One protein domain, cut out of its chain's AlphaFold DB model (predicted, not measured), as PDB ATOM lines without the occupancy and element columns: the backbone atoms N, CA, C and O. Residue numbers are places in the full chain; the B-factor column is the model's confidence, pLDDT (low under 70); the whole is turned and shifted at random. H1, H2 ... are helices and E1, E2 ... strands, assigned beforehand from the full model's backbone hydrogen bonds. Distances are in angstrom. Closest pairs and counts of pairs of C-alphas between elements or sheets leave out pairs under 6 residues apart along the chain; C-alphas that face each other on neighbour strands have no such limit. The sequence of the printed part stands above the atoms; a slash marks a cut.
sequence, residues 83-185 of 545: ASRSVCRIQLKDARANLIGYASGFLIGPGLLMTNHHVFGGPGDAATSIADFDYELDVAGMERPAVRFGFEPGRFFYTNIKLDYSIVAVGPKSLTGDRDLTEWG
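This is residues 83 to 185 of the 545 residues of the protein "Trypsin-like peptidase domain-containing protein" of Bradyrhizobium genosp. L (UniProt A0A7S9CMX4). One strongly twisted sheet of seven antiparallel strands curls part of the way toward a barrel but stays open, with its edge strands E5 and E6 apart. The short helix H1 is on this sheet, beside the strands, the still shorter H2 only grazes it, and the long loop of residues 134 to 146 reaches out as far as 26 A from the mean of the C-alphas. The printed part has 103 residues, with the elements in the order E1 E2 E3 H1 E4 E5 E6 E7 H2 and the sheet order E5 E4 E1 E2 E3 E7 E6. The class is mostly strand, though under half of the residues, 48 of 103, are in named elements. The whole is compact, with a radius of gyration of the C-alphas of 13.2 A and spans of 42 by 28 by 26 A.

E1, residues 87 to 93, begins at C-alpha 87 (115.761, 138.202, 107.554) and is 18.8 A long. E2, residues 99 to 109, is the longest strand at 26.9 A, ends at C-alpha 109 (121.384, 142.340, 117.758), and bends by 63 degrees at residue 102. E3, residues 112 to 115, is 10.4 A long, and H1, residues 123 to 127, 6.3 A. E4, residues 130 to 133, is 9.7 A long, and E5, residues 147 to 150, 10.5 A. E6, residues 157 to 160, is 10.6 A long, and E7, residues 165 to 169, 13.8 A. H2, residues 181 to 184, is 6.0 A long and ends at C-alpha 184 (121.307, 144.471, 107.259).

E1, E2 and E3 form a meander, each strand the antiparallel neighbour of the one before. The pairing of E2 is staggered: its residues 99 to 106 pair with E1, where N 90 and O 103 are 2.8 A apart, and its residues 106 to 109 with E3, where N 114 and O 106 are 2.8 A apart. Beside E1 is E4, with N 132 and O 89 at 2.8 A, and the hairpin of E4 and E5 has N 149 and O 131 at 2.9 A. Beside E3 is E7, with N 166 and O 115 at 2.8 A, and the hairpin of E6 and E7 has N 160 and O 165 at 2.8 A. From edge to edge the strands' lines turn by 85 degrees and the way across the sheet by 70 degrees. H1 is on the sheet at a height of 6.0 A, over none of its strands; its closest C-alpha pair with E6 is Pro 123 and Phe 157, 6.4 A. H2 only grazes the sheet with residues 181 to 184; its closest C-alpha pair with E5 is Leu 181 and Phe 149, 7.9 A. H1 and H2 are apart. In H1 the O i to N i+4 pair is within hydrogen-bond range, while H2 is too short for one.

The two C-alphas farthest apart are those of Ala 140 and Lys 162, at 42.6 A. The links E4 to E5 and E7 to H2 are long. The printed part has no cut, its mean pLDDT is 97.0, and no printed residue is under 70.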
ATOM      1  N   ALA A  83     112.543 146.136 108.019       95.75
ATOM      2  CA  ALA A  83     112.485 144.938 108.855       95.75
ATOM      3  C   ALA A  83     112.866 143.648 108.097       95.75
ATOM      4  O   ALA A  83     113.500 142.759 108.665       95.75
ATOM      5  N   SER A  84     112.522 143.538 106.809       96.88
ATOM      6  CA  SER A  84     112.824 142.359 105.988       96.88
ATOM      7  C   SER A  84     114.310 142.206 105.655       96.88
ATOM      8  O   SER A  84     114.735 141.087 105.355       96.88
ATOM      9  N   ARG A  85     115.118 143.278 105.732       96.62
ATOM     10  CA  ARG A  85     116.584 143.217 105.537       96.62
ATOM     11  C   ARG A  85     117.234 142.247 106.509       96.62
ATOM     12  O   ARG A  85     118.047 141.430 106.100       96.62
ATOM     13  N   SER A  86     116.837 142.299 107.775       98.00
ATOM     14  CA  SER A  86     117.424 141.475 108.829       98.00
ATOM     15  C   SER A  86     117.071 139.987 108.719       98.00
ATOM     16  O   SER A  86     117.612 139.207 109.494       98.00
ATOM     17  N   VAL A  87     116.182 139.592 107.796       98.69
ATOM     18  CA  VAL A  87     115.761 138.202 107.554       98.69
ATOM     19  C   VAL A  87     116.574 137.587 106.411       98.69
ATOM     20  O   VAL A  87     116.700 138.186 105.341       98.69
ATOM     21  N   CYS A  88     117.077 136.373 106.622       98.69
ATOM     22  CA  CYS A  88     117.876 135.613 105.660       98.69
ATOM     23  C   CYS A  88     117.370 134.173 105.492       98.69
ATOM     24  O   CYS A  88     116.732 133.610 106.392       98.69
ATOM     25  N   ARG A  89     117.755 133.536 104.382       98.69
ATOM     26  CA  ARG A  89     117.694 132.076 104.248       98.69
ATOM     27  C   ARG A  89     118.901 131.469 104.951       98.69
ATOM     28  O   ARG A  89     120.014 131.955 104.797       98.69
ATOM     29  N   ILE A  90     118.701 130.380 105.673       98.69
ATOM     30  CA  ILE A  90     119.771 129.534 106.193       98.69
ATOM     31  C   ILE A  90     119.901 128.333 105.256       98.69
ATOM     32  O   ILE A  90     118.940 127.588 105.083       98.69
ATOM     33  N   GLN A  91     121.078 128.122 104.672       98.06
ATOM     34  CA  GLN A  91     121.452 126.848 104.059       98.06
ATOM     35  C   GLN A  91     121.957 125.921 105.164       98.06
ATOM     36  O   GLN A  91     123.031 126.163 105.719       98.06
ATOM     37  N   LEU A  92     121.196 124.874 105.479       96.75
ATOM     38  CA  LEU A  92     121.605 123.860 106.446       96.75
ATOM     39  C   LEU A  92     122.573 122.887 105.790       96.75
ATOM     40  O   LEU A  92     122.257 122.297 104.749       96.75
ATOM     41  N   LYS A  93     123.739 122.705 106.409       95.56
ATOM     42  CA  LYS A  93     124.795 121.837 105.895       95.56
ATOM     43  C   LYS A  93     125.236 120.799 106.917       95.56
ATOM     44  O   LYS A  93     125.205 121.043 108.118       95.56
ATOM     45  N   ASP A  94     125.639 119.628 106.430       93.06
ATOM     46  CA  ASP A  94     126.251 118.601 107.273       93.06
ATOM     47  C   ASP A  94     127.720 118.941 107.608       93.06
ATOM     48  O   ASP A  94     128.297 119.919 107.120       93.06
ATOM     49  N   ALA A  95     128.364 118.101 108.422       91.06
ATOM     50  CA  ALA A  95     129.776 118.255 108.788       91.06
ATOM     51  C   ALA A  95     130.764 118.110 107.605       91.06
ATOM     52  O   ALA A  95     131.954 118.369 107.765       91.06
ATOM     53  N   ARG A  96     130.294 117.695 106.419       92.81
ATOM     54  CA  ARG A  96     131.054 117.615 105.160       92.81
ATOM     55  C   ARG A  96     130.685 118.755 104.194       92.81
ATOM     56  O   ARG A  96     131.094 118.726 103.038       92.81
ATOM     57  N   ALA A  97     129.935 119.752 104.673       92.19
ATOM     58  CA  ALA A  97     129.405 120.893 103.930       92.19
ATOM     59  C   ALA A  97     128.397 120.559 102.802       92.19
ATOM     60  O   ALA A  97     128.097 121.430 101.977       92.19
ATOM     61  N   ASN A  98     127.820 119.350 102.790       95.19
ATOM     62  CA  ASN A  98     126.715 119.006 101.892       95.19
ATOM     63  C   ASN A  98     125.442 119.731 102.335       95.19
ATOM     64  O   ASN A  98     125.129 119.751 103.523       95.19
ATOM     65  N   LEU A  99     124.678 120.276 101.388       95.25
ATOM     66  CA  LEU A  99     123.362 120.855 101.661       95.25
ATOM     67  C   LEU A  99     122.366 119.754 102.066       95.25
ATOM     68  O   LEU A  99     122.144 118.815 101.304       95.25
ATOM     69  N   ILE A 100     121.735 119.908 103.231       94.00
ATOM     70  CA  ILE A 100     120.728 118.973 103.768       94.00
ATOM     71  C   ILE A 100     119.334 119.599 103.936       94.00
ATOM     72  O   ILE A 100     118.356 118.883 104.155       94.00
ATOM     73  N   GLY A 101     119.208 120.922 103.805       93.56
ATOM     74  CA  GLY A 101     117.923 121.617 103.827       93.56
ATOM     75  C   GLY A 101     118.059 123.133 103.922       93.56
ATOM     76  O   GLY A 101     119.158 123.678 103.823       93.56
ATOM     77  N   TYR A 102     116.935 123.805 104.153       95.62
ATOM     78  CA  TYR A 102     116.863 125.256 104.284       95.62
ATOM     79  C   TYR A 102     116.019 125.668 105.486       95.62
ATOM     80  O   TYR A 102     115.052 125.001 105.830       95.62
ATOM     81  N   ALA A 103     116.340 126.794 106.103       97.00
ATOM     82  CA  ALA A 103     115.491 127.414 107.112       97.00
ATOM     83  C   ALA A 103     115.440 128.930 106.905       97.00
ATOM     84  O   ALA A 103     116.107 129.481 106.029       97.00
ATOM     85  N   SER A 104     114.665 129.606 107.737       98.56
ATOM     86  CA  SER A 104     114.675 131.053 107.883       98.56
ATOM     87  C   SER A 104     115.410 131.430 109.176       98.56
ATOM     88  O   SER A 104     115.495 130.655 110.134       98.56
ATOM     89  N   GLY A 105     115.954 132.638 109.216       98.62
ATOM     90  CA  GLY A 105     116.535 133.215 110.424       98.62
ATOM     91  C   GLY A 105     116.586 134.728 110.323       98.62
ATOM     92  O   GLY A 105     116.379 135.289 109.243       98.62
ATOM     93  N   PHE A 106     116.837 135.402 111.440       98.88
ATOM     94  CA  PHE A 106     116.917 136.861 111.450       98.88
ATOM     95  C   PHE A 106     117.866 137.423 112.502       98.88
ATOM     96  O   PHE A 106     118.017 136.871 113.591       98.88
ATOM     97  N   LEU A 107     118.493 138.554 112.177       98.81
ATOM     98  CA  LEU A 107     119.355 139.290 113.098       98.81
ATOM     99  C   LEU A 107     118.524 139.932 114.218       98.81
ATOM    100  O   LEU A 107     117.493 140.555 113.961       98.81
ATOM    101  N   ILE A 108     118.999 139.802 115.457       98.62
ATOM    102  CA  ILE A 108     118.325 140.264 116.691       98.62
ATOM    103  C   ILE A 108     119.149 141.278 117.500       98.62
ATOM    104  O   ILE A 108     118.652 141.884 118.446       98.62
ATOM    105  N   GLY A 109     120.420 141.441 117.136       97.38
ATOM    106  CA  GLY A 109     121.384 142.340 117.758       97.38
ATOM    107  C   GLY A 109     122.695 142.358 116.966       97.38
ATOM    108  O   GLY A 109     122.808 141.647 115.961       97.38
ATOM    109  N   PRO A 110     123.706 143.123 117.415       96.75
ATOM    110  CA  PRO A 110     125.007 143.211 116.759       96.75
ATOM    111  C   PRO A 110     125.664 141.831 116.602       96.75
ATOM    112  O   PRO A 110     126.139 141.234 117.565       96.75
ATOM    113  N   GLY A 111     125.681 141.303 115.376       97.75
ATOM    114  CA  GLY A 111     126.315 140.020 115.072       97.75
ATOM    115  C   GLY A 111     125.639 138.781 115.666       97.75
ATOM    116  O   GLY A 111     126.308 137.751 115.751       97.75
ATOM    117  N   LEU A 112     124.364 138.853 116.072       98.81
ATOM    118  CA  LEU A 112     123.590 137.713 116.585       98.81
ATOM    119  C   LEU A 112     122.346 137.449 115.730       98.81
ATOM    120  O   LEU A 112     121.554 138.360 115.482       98.81
ATOM    121  N   LEU A 113     122.152 136.185 115.346       98.81
ATOM    122  CA  LEU A 113     121.005 135.689 114.585       98.81
ATOM    123  C   LEU A 113     120.184 134.690 115.406       98.81
ATOM    124  O   LEU A 113     120.753 133.862 116.114       98.81
ATOM    125  N   MET A 114     118.860 134.739 115.262       98.88
ATOM    126  CA  MET A 114     117.898 133.785 115.817       98.88
ATOM    127  C   MET A 114     117.325 132.857 114.737       98.88
ATOM    128  O   MET A 114     117.021 133.293 113.627       98.88
ATOM    129  N   THR A 115     117.141 131.584 115.092       98.75
ATOM    130  CA  THR A 115     116.353 130.576 114.357       98.75
ATOM    131  C   THR A 115     115.833 129.517 115.352       98.75
ATOM    132  O   THR A 115     115.890 129.751 116.561       98.75
ATOM    133  N   ASN A 116     115.307 128.371 114.906       98.31
ATOM    134  CA  ASN A 116     114.815 127.318 115.808       98.31
ATOM    135  C   ASN A 116     115.918 126.403 116.378       98.31
ATOM    136  O   ASN A 116     116.967 126.209 115.761       98.31
ATOM    137  N   HIS A 117     115.640 125.746 117.509       97.44
ATOM    138  CA  HIS A 117     116.479 124.652 118.020       97.44
ATOM    139  C   HIS A 117     116.438 123.447 117.075       97.44
ATOM    140  O   HIS A 117     117.451 122.800 116.833       97.44
ATOM    141  N   HIS A 118     115.291 123.157 116.458       94.81
ATOM    142  CA  HIS A 118     115.212 122.076 115.484       94.81
ATOM    143  C   HIS A 118     115.996 122.346 114.186       94.81
ATOM    144  O   HIS A 118     116.208 121.384 113.441       94.81
ATOM    145  N   VAL A 119     116.399 123.602 113.938       95.81
ATOM    146  CA  VAL A 119     117.267 124.051 112.834       95.81
ATOM    147  C   VAL A 119     118.740 123.953 113.249       95.81
ATOM    148  O   VAL A 119     119.507 123.286 112.562       95.81
ATOM    149  N   PHE A 120     119.116 124.538 114.393       97.12
ATOM    150  CA  PHE A 120     120.440 124.370 115.007       97.12
ATOM    151  C   PHE A 120     120.302 123.783 116.414       97.12
ATOM    152  O   PHE A 120     120.065 124.519 117.375       97.12
ATOM    153  N   GLY A 121     120.464 122.465 116.541       95.69
ATOM    154  CA  GLY A 121     120.375 121.745 117.812       95.69
ATOM    155  C   GLY A 121     121.642 121.877 118.657       95.69
ATOM    156  O   GLY A 121     121.574 121.822 119.885       95.69
ATOM    157  N   GLY A 122     122.788 122.108 118.013       96.56
ATOM    158  CA  GLY A 122     124.051 122.439 118.664       96.56
ATOM    159  C   GLY A 122     125.012 123.244 117.775       96.56
ATOM    160  O   GLY A 122     124.739 123.466 116.594       96.56
ATOM    161  N   PRO A 123     126.178 123.652 118.319       97.56
ATOM    162  CA  PRO A 123     127.193 124.427 117.598       97.56
ATOM    163  C   PRO A 123     127.626 123.823 116.253       97.56
ATOM    164  O   PRO A 123     127.896 124.560 115.306       97.56
ATOM    165  N   GLY A 124     127.682 122.489 116.161       96.25
ATOM    166  CA  GLY A 124     128.103 121.772 114.953       96.25
ATOM    167  C   GLY A 124     127.173 121.973 113.754       96.25
ATOM    168  O   GLY A 124     127.666 122.076 112.636       96.25
ATOM    169  N   ASP A 125     125.862 122.112 113.984       95.25
ATOM    170  CA  ASP A 125     124.871 122.312 112.914       95.25
ATOM    171  C   ASP A 125     125.027 123.693 112.253       95.25
ATOM    172  O   ASP A 125     124.776 123.873 111.060       95.25
ATOM    173  N   ALA A 126     125.467 124.687 113.031       97.38
ATOM    174  CA  ALA A 126     125.715 126.035 112.540       97.38
ATOM    175  C   ALA A 126     127.078 126.171 111.840       97.38
ATOM    176  O   ALA A 126     127.194 126.948 110.899       97.38
ATOM    177  N   ALA A 127     128.099 125.422 112.270       96.94
ATOM    178  CA  ALA A 127     129.498 125.648 111.889       96.94
ATOM    179  C   ALA A 127     129.793 125.581 110.376       96.94
ATOM    180  O   ALA A 127     130.665 126.304 109.901       96.94
ATOM    181  N   THR A 128     129.087 124.736 109.619       95.69
ATOM    182  CA  THR A 128     129.216 124.640 108.149       95.69
ATOM    183  C   THR A 128     128.068 125.312 107.393       95.69
ATOM    184  O   THR A 128     128.144 125.449 106.170       95.69
ATOM    185  N   SER A 129     127.010 125.722 108.096       98.12
ATOM    186  CA  SER A 129     125.811 126.340 107.524       98.12
ATOM    187  C   SER A 129     126.061 127.799 107.110       98.12
ATOM    188  O   SER A 129     127.016 128.440 107.549       98.12
ATOM    189  N   ILE A 130     125.211 128.335 106.228       98.50
ATOM    190  CA  ILE A 130     125.394 129.666 105.614       98.50
ATOM    191  C   ILE A 130     124.108 130.487 105.736       98.50
ATOM    192  O   ILE A 130     123.027 129.956 105.493       98.50
ATOM    193  N   ALA A 131     124.222 131.777 106.052       98.75
ATOM    194  CA  ALA A 131     123.131 132.745 105.946       98.75
ATOM    195  C   ALA A 131     123.202 133.495 104.602       98.75
ATOM    196  O   ALA A 131     124.177 134.201 104.349       98.75
ATOM    197  N   ASP A 132     122.177 133.359 103.758       98.62
ATOM    198  CA  ASP A 132     121.985 134.134 102.526       98.62
ATOM    199  C   ASP A 132     121.072 135.344 102.809       98.62
ATOM    200  O   ASP A 132     119.846 135.213 102.919       98.62
ATOM    201  N   PHE A 133     121.660 136.534 102.912       98.44
ATOM    202  CA  PHE A 133     120.931 137.803 102.916       98.44
ATOM    203  C   PHE A 133     120.693 138.289 101.482       98.44
ATOM    204  O   PHE A 133     121.379 137.864 100.556       98.44
ATOM    205  N   ASP A 134     119.715 139.178 101.285       96.81
ATOM    206  CA  ASP A 134     119.304 139.697  99.968       96.81
ATOM    207  C   ASP A 134     118.941 138.611  98.922       96.81
ATOM    208  O   ASP A 134     118.883 138.904  97.733       96.81
ATOM    209  N   TYR A 135     118.638 137.372  99.338       97.81
ATOM    210  CA  TYR A 135     118.127 136.315  98.452       97.81
ATOM    211  C   TYR A 135     116.633 136.526  98.148       97.81
ATOM    212  O   TYR A 135     115.748 135.883  98.716       97.81
ATOM    213  N   GLU A 136     116.343 137.518  97.316       97.44
ATOM    214  CA  GLU A 136     115.002 138.049  97.062       97.44
ATOM    215  C   GLU A 136     114.907 138.671  95.659       97.44
ATOM    216  O   GLU A 136     115.918 138.841  94.977       97.44
ATOM    217  N   LEU A 137     113.694 139.021  95.221       96.38
ATOM    218  CA  LEU A 137     113.494 139.769  93.978       96.38
ATOM    219  C   LEU A 137     113.654 141.279  94.200       96.38
ATOM    220  O   LEU A 137     113.248 141.813  95.232       96.38
ATOM    221  N   ASP A 138     114.201 141.972  93.205       94.06
ATOM    222  CA  ASP A 138     114.217 143.430  93.137       94.06
ATOM    223  C   ASP A 138     112.902 144.018  92.580       94.06
ATOM    224  O   ASP A 138     111.927 143.320  92.295       94.06
ATOM    225  N   VAL A 139     112.874 145.344  92.407       93.44
ATOM    226  CA  VAL A 139     111.709 146.079  91.878       93.44
ATOM    227  C   VAL A 139     111.407 145.804  90.398       93.44
ATOM    228  O   VAL A 139     110.313 146.135  89.945       93.44
ATOM    229  N   ALA A 140     112.345 145.220  89.648       95.94
ATOM    230  CA  ALA A 140     112.151 144.773  88.270       95.94
ATOM    231  C   ALA A 140     111.698 143.300  88.191       95.94
ATOM    232  O   ALA A 140     111.381 142.820  87.103       95.94
ATOM    233  N   GLY A 141     111.637 142.593  89.326       93.62
ATOM    234  CA  GLY A 141     111.329 141.165  89.389       93.62
ATOM    235  C   GLY A 141     112.531 140.266  89.090       93.62
ATOM    236  O   GLY A 141     112.334 139.097  88.766       93.62
ATOM    237  N   MET A 142     113.755 140.790  89.191       96.06
ATOM    238  CA  MET A 142     114.997 140.041  88.992       96.06
ATOM    239  C   MET A 142     115.570 139.570  90.332       96.06
ATOM    240  O   MET A 142     115.479 140.279  91.333       96.06
ATOM    241  N   GLU A 143     116.180 138.384  90.367       95.44
ATOM    242  CA  GLU A 143     116.871 137.889  91.566       95.44
ATOM    243  C   GLU A 143     118.067 138.786  91.918       95.44
ATOM    244  O   GLU A 143     118.952 139.033  91.094       95.44
ATOM    245  N   ARG A 144     118.099 139.268  93.164       94.31
ATOM    246  CA  ARG A 144     119.225 140.022  93.717       94.31
ATOM    247  C   ARG A 144     120.374 139.061  94.064       94.31
ATOM    248  O   ARG A 144     120.121 137.993  94.620       94.31
ATOM    249  N   PRO A 145     121.646 139.431  93.816       93.38
ATOM    250  CA  PRO A 145     122.784 138.637  94.269       93.38
ATOM    251  C   PRO A 145     122.787 138.496  95.796       93.38
ATOM    252  O   PRO A 145     122.953 139.481  96.518       93.38
ATOM    253  N   ALA A 146     122.621 137.266  96.283       96.81
ATOM    254  CA  ALA A 146     122.620 136.987  97.713       96.81
ATOM    255  C   ALA A 146     124.000 137.230  98.344       96.81
ATOM    256  O   ALA A 146     125.015 136.721  97.859       96.81
ATOM    257  N   VAL A 147     124.031 137.938  99.475       98.31
ATOM    258  CA  VAL A 147     125.250 138.138 100.267       98.31
ATOM    259  C   VAL A 147     125.316 137.078 101.356       98.31
ATOM    260  O   VAL A 147     124.406 136.944 102.174       98.31
ATOM    261  N   ARG A 148     126.403 136.306 101.353       98.69
ATOM    262  CA  ARG A 148     126.547 135.115 102.193       98.69
ATOM    263  C   ARG A 148     127.417 135.386 103.406       98.69
ATOM    264  O   ARG A 148     128.517 135.910 103.253       98.69
ATOM    265  N   PHE A 149     126.968 134.951 104.576       98.81
ATOM    266  CA  PHE A 149     127.716 135.021 105.831       98.81
ATOM    267  C   PHE A 149     127.847 133.631 106.459       98.81
ATOM    268  O   PHE A 149     126.924 132.817 106.389       98.81
ATOM    269  N   GLY A 150     128.999 133.364 107.074       98.50
ATOM    270  CA  GLY A 150     129.214 132.177 107.901       98.50
ATOM    271  C   GLY A 150     128.771 132.404 109.346       98.50
ATOM    272  O   GLY A 150     128.708 133.543 109.819       98.50
ATOM    273  N   PHE A 151     128.490 131.318 110.062       98.75
ATOM    274  CA  PHE A 151     128.229 131.356 111.500       98.75
ATOM    275  C   PHE A 151     129.514 131.155 112.309       98.75
ATOM    276  O   PHE A 151     130.390 130.379 111.939       98.75
ATOM    277  N   GLU A 152     129.596 131.816 113.459       98.50
ATOM    278  CA  GLU A 152     130.696 131.718 114.421       98.50
ATOM    279  C   GLU A 152     130.185 131.161 115.766       98.50
ATOM    280  O   GLU A 152     130.217 131.858 116.783       98.50
ATOM    281  N   PRO A 153     129.705 129.903 115.833       98.25
ATOM    282  CA  PRO A 153     129.124 129.354 117.060       98.25
ATOM    283  C   PRO A 153     130.125 129.266 118.228       98.25
ATOM    284  O   PRO A 153     129.713 129.226 119.383       98.25
ATOM    285  N   GLY A 154     131.435 129.307 117.950       98.06
ATOM    286  CA  GLY A 154     132.482 129.456 118.968       98.06
ATOM    287  C   GLY A 154     132.576 130.856 119.597       98.06
ATOM    288  O   GLY A 154     133.093 130.978 120.703       98.06
ATOM    289  N   ARG A 155     132.062 131.908 118.936       98.25
ATOM    290  CA  ARG A 155     131.968 133.273 119.492       98.25
ATOM    291  C   ARG A 155     130.728 133.423 120.373       98.25
ATOM    292  O   ARG A 155     130.800 134.017 121.445       98.25
ATOM    293  N   PHE A 156     129.595 132.890 119.919       98.62
ATOM    294  CA  PHE A 156     128.372 132.765 120.711       98.62
ATOM    295  C   PHE A 156     127.465 131.674 120.136       98.62
ATOM    296  O   PHE A 156     127.139 131.699 118.947       98.62
ATOM    297  N   PHE A 157     126.981 130.787 121.003       98.69
ATOM    298  CA  PHE A 157     125.878 129.881 120.713       98.69
ATOM    299  C   PHE A 157     125.041 129.670 121.977       98.69
ATOM    300  O   PHE A 157     125.581 129.409 123.051       98.69
ATOM    301  N   TYR A 158     123.721 129.752 121.843       98.75
ATOM    302  CA  TYR A 158     122.760 129.371 122.872       98.75
ATOM    303  C   TYR A 158     121.572 128.663 122.217       98.75
ATOM    304  O   TYR A 158     121.162 129.040 121.120       98.75
ATOM    305  N   THR A 159     120.998 127.661 122.882       98.50
ATOM    306  CA  THR A 159     119.828 126.934 122.379       98.50
ATOM    307  C   THR A 159     118.906 126.496 123.512       98.50
ATOM    308  O   THR A 159     119.367 126.149 124.600       98.50
ATOM    309  N   ASN A 160     117.600 126.491 123.249       98.44
ATOM    310  CA  ASN A 160     116.567 126.040 124.166       98.44
ATOM    311  C   ASN A 160     115.606 125.084 123.445       98.44
ATOM    312  O   ASN A 160     114.815 125.493 122.597       98.44
ATOM    313  N   ILE A 161     115.642 123.807 123.839       96.00
ATOM    314  CA  ILE A 161     114.791 122.747 123.284       96.00
ATOM    315  C   ILE A 161     113.302 122.909 123.636       96.00
ATOM    316  O   ILE A 161     112.442 122.539 122.842       96.00
ATOM    317  N   LYS A 162     112.969 123.470 124.809       94.69
ATOM    318  CA  LYS A 162     111.573 123.650 125.252       94.69
ATOM    319  C   LYS A 162     110.890 124.760 124.457       94.69
ATOM    320  O   LYS A 162     109.723 124.624 124.113       94.69
ATOM    321  N   LEU A 163     111.601 125.861 124.229       96.69
ATOM    322  CA  LEU A 163     111.125 127.034 123.494       96.69
ATOM    323  C   LEU A 163     111.551 127.013 122.015       96.69
ATOM    324  O   LEU A 163     111.503 128.050 121.368       96.69
ATOM    325  N   ASP A 164     112.002 125.860 121.516       97.12
ATOM    326  CA  ASP A 164     112.463 125.602 120.148       97.12
ATOM    327  C   ASP A 164     113.180 126.782 119.459       97.12
ATOM    328  O   ASP A 164     112.831 127.189 118.347       97.12
ATOM    329  N   TYR A 165     114.194 127.353 120.117       98.62
ATOM    330  CA  TYR A 165     114.978 128.456 119.558       98.62
ATOM    331  C   TYR A 165     116.478 128.307 119.795       98.62
ATOM    332  O   TYR A 165     116.921 127.725 120.786       98.62
ATOM    333  N   SER A 166     117.250 128.882 118.879       98.81
ATOM    334  CA  SER A 166     118.702 128.989 118.936       98.81
ATOM    335  C   SER A 166     119.140 130.393 118.552       98.81
ATOM    336  O   SER A 166     118.545 131.027 117.679       98.81
ATOM    337  N   ILE A 167     120.199 130.868 119.201       98.88
ATOM    338  CA  ILE A 167     120.899 132.104 118.864       98.88
ATOM    339  C   ILE A 167     122.351 131.762 118.585       98.88
ATOM    340  O   ILE A 167     123.003 131.087 119.381       98.88
ATOM    341  N   VAL A 168     122.864 132.265 117.470       98.88
ATOM    342  CA  VAL A 168     124.231 132.016 117.022       98.88
ATOM    343  C   VAL A 168     124.874 133.316 116.551       98.88
ATOM    344  O   VAL A 168     124.219 134.183 115.967       98.88
ATOM    345  N   ALA A 169     126.166 133.469 116.830       98.81
ATOM    346  CA  ALA A 169     126.950 134.557 116.273       98.81
ATOM    347  C   ALA A 169     127.136 134.390 114.758       98.81
ATOM    348  O   ALA A 169     127.353 133.289 114.257       98.81
ATOM    349  N   VAL A 170     127.086 135.502 114.032       98.81
ATOM    350  CA  VAL A 170     127.343 135.571 112.586       98.81
ATOM    351  C   VAL A 170     128.665 136.303 112.352       98.81
ATOM    352  O   VAL A 170     128.988 137.246 113.086       98.81
ATOM    353  N   GLY A 171     129.435 135.878 111.350       98.38
ATOM    354  CA  GLY A 171     130.672 136.553 110.968       98.38
ATOM    355  C   GLY A 171     130.436 138.035 110.645       98.38
ATOM    356  O   GLY A 171     129.402 138.372 110.067       98.38
ATOM    357  N   PRO A 172     131.340 138.951 111.035       97.75
ATOM    358  CA  PRO A 172     131.136 140.387 110.823       97.75
ATOM    359  C   PRO A 172     131.215 140.784 109.341       97.75
ATOM    360  O   PRO A 172     130.647 141.803 108.953       97.75
ATOM    361  N   LYS A 173     131.893 139.969 108.523       98.19
ATOM    362  CA  LYS A 173     132.087 140.146 107.081       98.19
ATOM    363  C   LYS A 173     131.419 139.022 106.291       98.19
ATOM    364  O   LYS A 173     131.293 137.902 106.792       98.19
ATOM    365  N   SER A 174     131.034 139.317 105.051       98.38
ATOM    366  CA  SER A 174     130.601 138.307 104.078       98.38
ATOM    367  C   SER A 174     131.693 137.252 103.847       98.38
ATOM    368  O   SER A 174     132.878 137.505 104.056       98.38
ATOM    369  N   LEU A 175     131.315 136.073 103.344       97.75
ATOM    370  CA  LEU A 175     132.260 135.020 102.933       97.75
ATOM    371  C   LEU A 175     133.212 135.477 101.810       97.75
ATOM    372  O   LEU A 175     134.274 134.891 101.623       97.75
ATOM    373  N   THR A 176     132.832 136.520 101.073       97.00
ATOM    374  CA  THR A 176     133.629 137.216 100.053       97.00
ATOM    375  C   THR A 176     134.467 138.376 100.610       97.00
ATOM    376  O   THR A 176     135.302 138.914  99.889       97.00
ATOM    377  N   GLY A 177     134.285 138.756 101.881       96.50
ATOM    378  CA  GLY A 177     135.041 139.805 102.585       96.50
ATOM    379  C   GLY A 177     134.653 141.255 102.249       96.50
ATOM    380  O   GLY A 177     135.150 142.185 102.881       96.50
ATOM    381  N   ASP A 178     133.762 141.447 101.278       95.44
ATOM    382  CA  ASP A 178     133.409 142.719 100.639       95.44
ATOM    383  C   ASP A 178     132.257 143.490 101.312       95.44
ATOM    384  O   ASP A 178     132.062 144.666 101.010       95.44
ATOM    385  N   ARG A 179     131.496 142.852 102.211       96.56
ATOM    386  CA  ARG A 179     130.293 143.422 102.850       96.56
ATOM    387  C   ARG A 179     130.327 143.274 104.363       96.56
ATOM    388  O   ARG A 179     130.858 142.289 104.878       96.56
ATOM    389  N   ASP A 180     129.725 144.228 105.065       96.56
ATOM    390  CA  ASP A 180     129.620 144.248 106.526       96.56
ATOM    391  C   ASP A 180     128.224 143.816 106.979       96.56
ATOM    392  O   ASP A 180     127.208 144.312 106.496       96.56
ATOM    393  N   LEU A 181     128.144 142.928 107.970       96.75
ATOM    394  CA  LEU A 181     126.860 142.428 108.477       96.75
ATOM    395  C   LEU A 181     125.948 143.553 109.007       96.75
ATOM    396  O   LEU A 181     124.722 143.449 108.963       96.75
ATOM    397  N   THR A 182     126.540 144.653 109.484       94.81
ATOM    398  CA  THR A 182     125.821 145.837 109.981       94.81
ATOM    399  C   THR A 182     124.933 146.499 108.925       94.81
ATOM    400  O   THR A 182     123.971 147.169 109.297       94.81
ATOM    401  N   GLU A 183     125.177 146.271 107.629       94.44
ATOM    402  CA  GLU A 183     124.343 146.791 106.540       94.44
ATOM    403  C   GLU A 183     122.889 146.275 106.591       94.44
ATOM    404  O   GLU A 183     121.975 146.959 106.117       94.44
ATOM    405  N   TRP A 184     122.642 145.090 107.168       96.00
ATOM    406  CA  TRP A 184     121.307 144.471 107.259       96.00
ATOM    407  C   TRP A 184     120.526 144.821 108.532       96.00
ATOM    408  O   TRP A 184     119.352 144.450 108.652       96.00
ATOM    409  N   GLY A 185     121.135 145.569 109.458       95.38
ATOM    410  CA  GLY A 185     120.528 145.920 110.743       95.38
ATOM    411  C   GLY A 185     120.127 144.690 111.566       95.38
ATOM    412  O   GLY A 185     120.670 143.603 111.396       95.38
TER     413      GLY A 185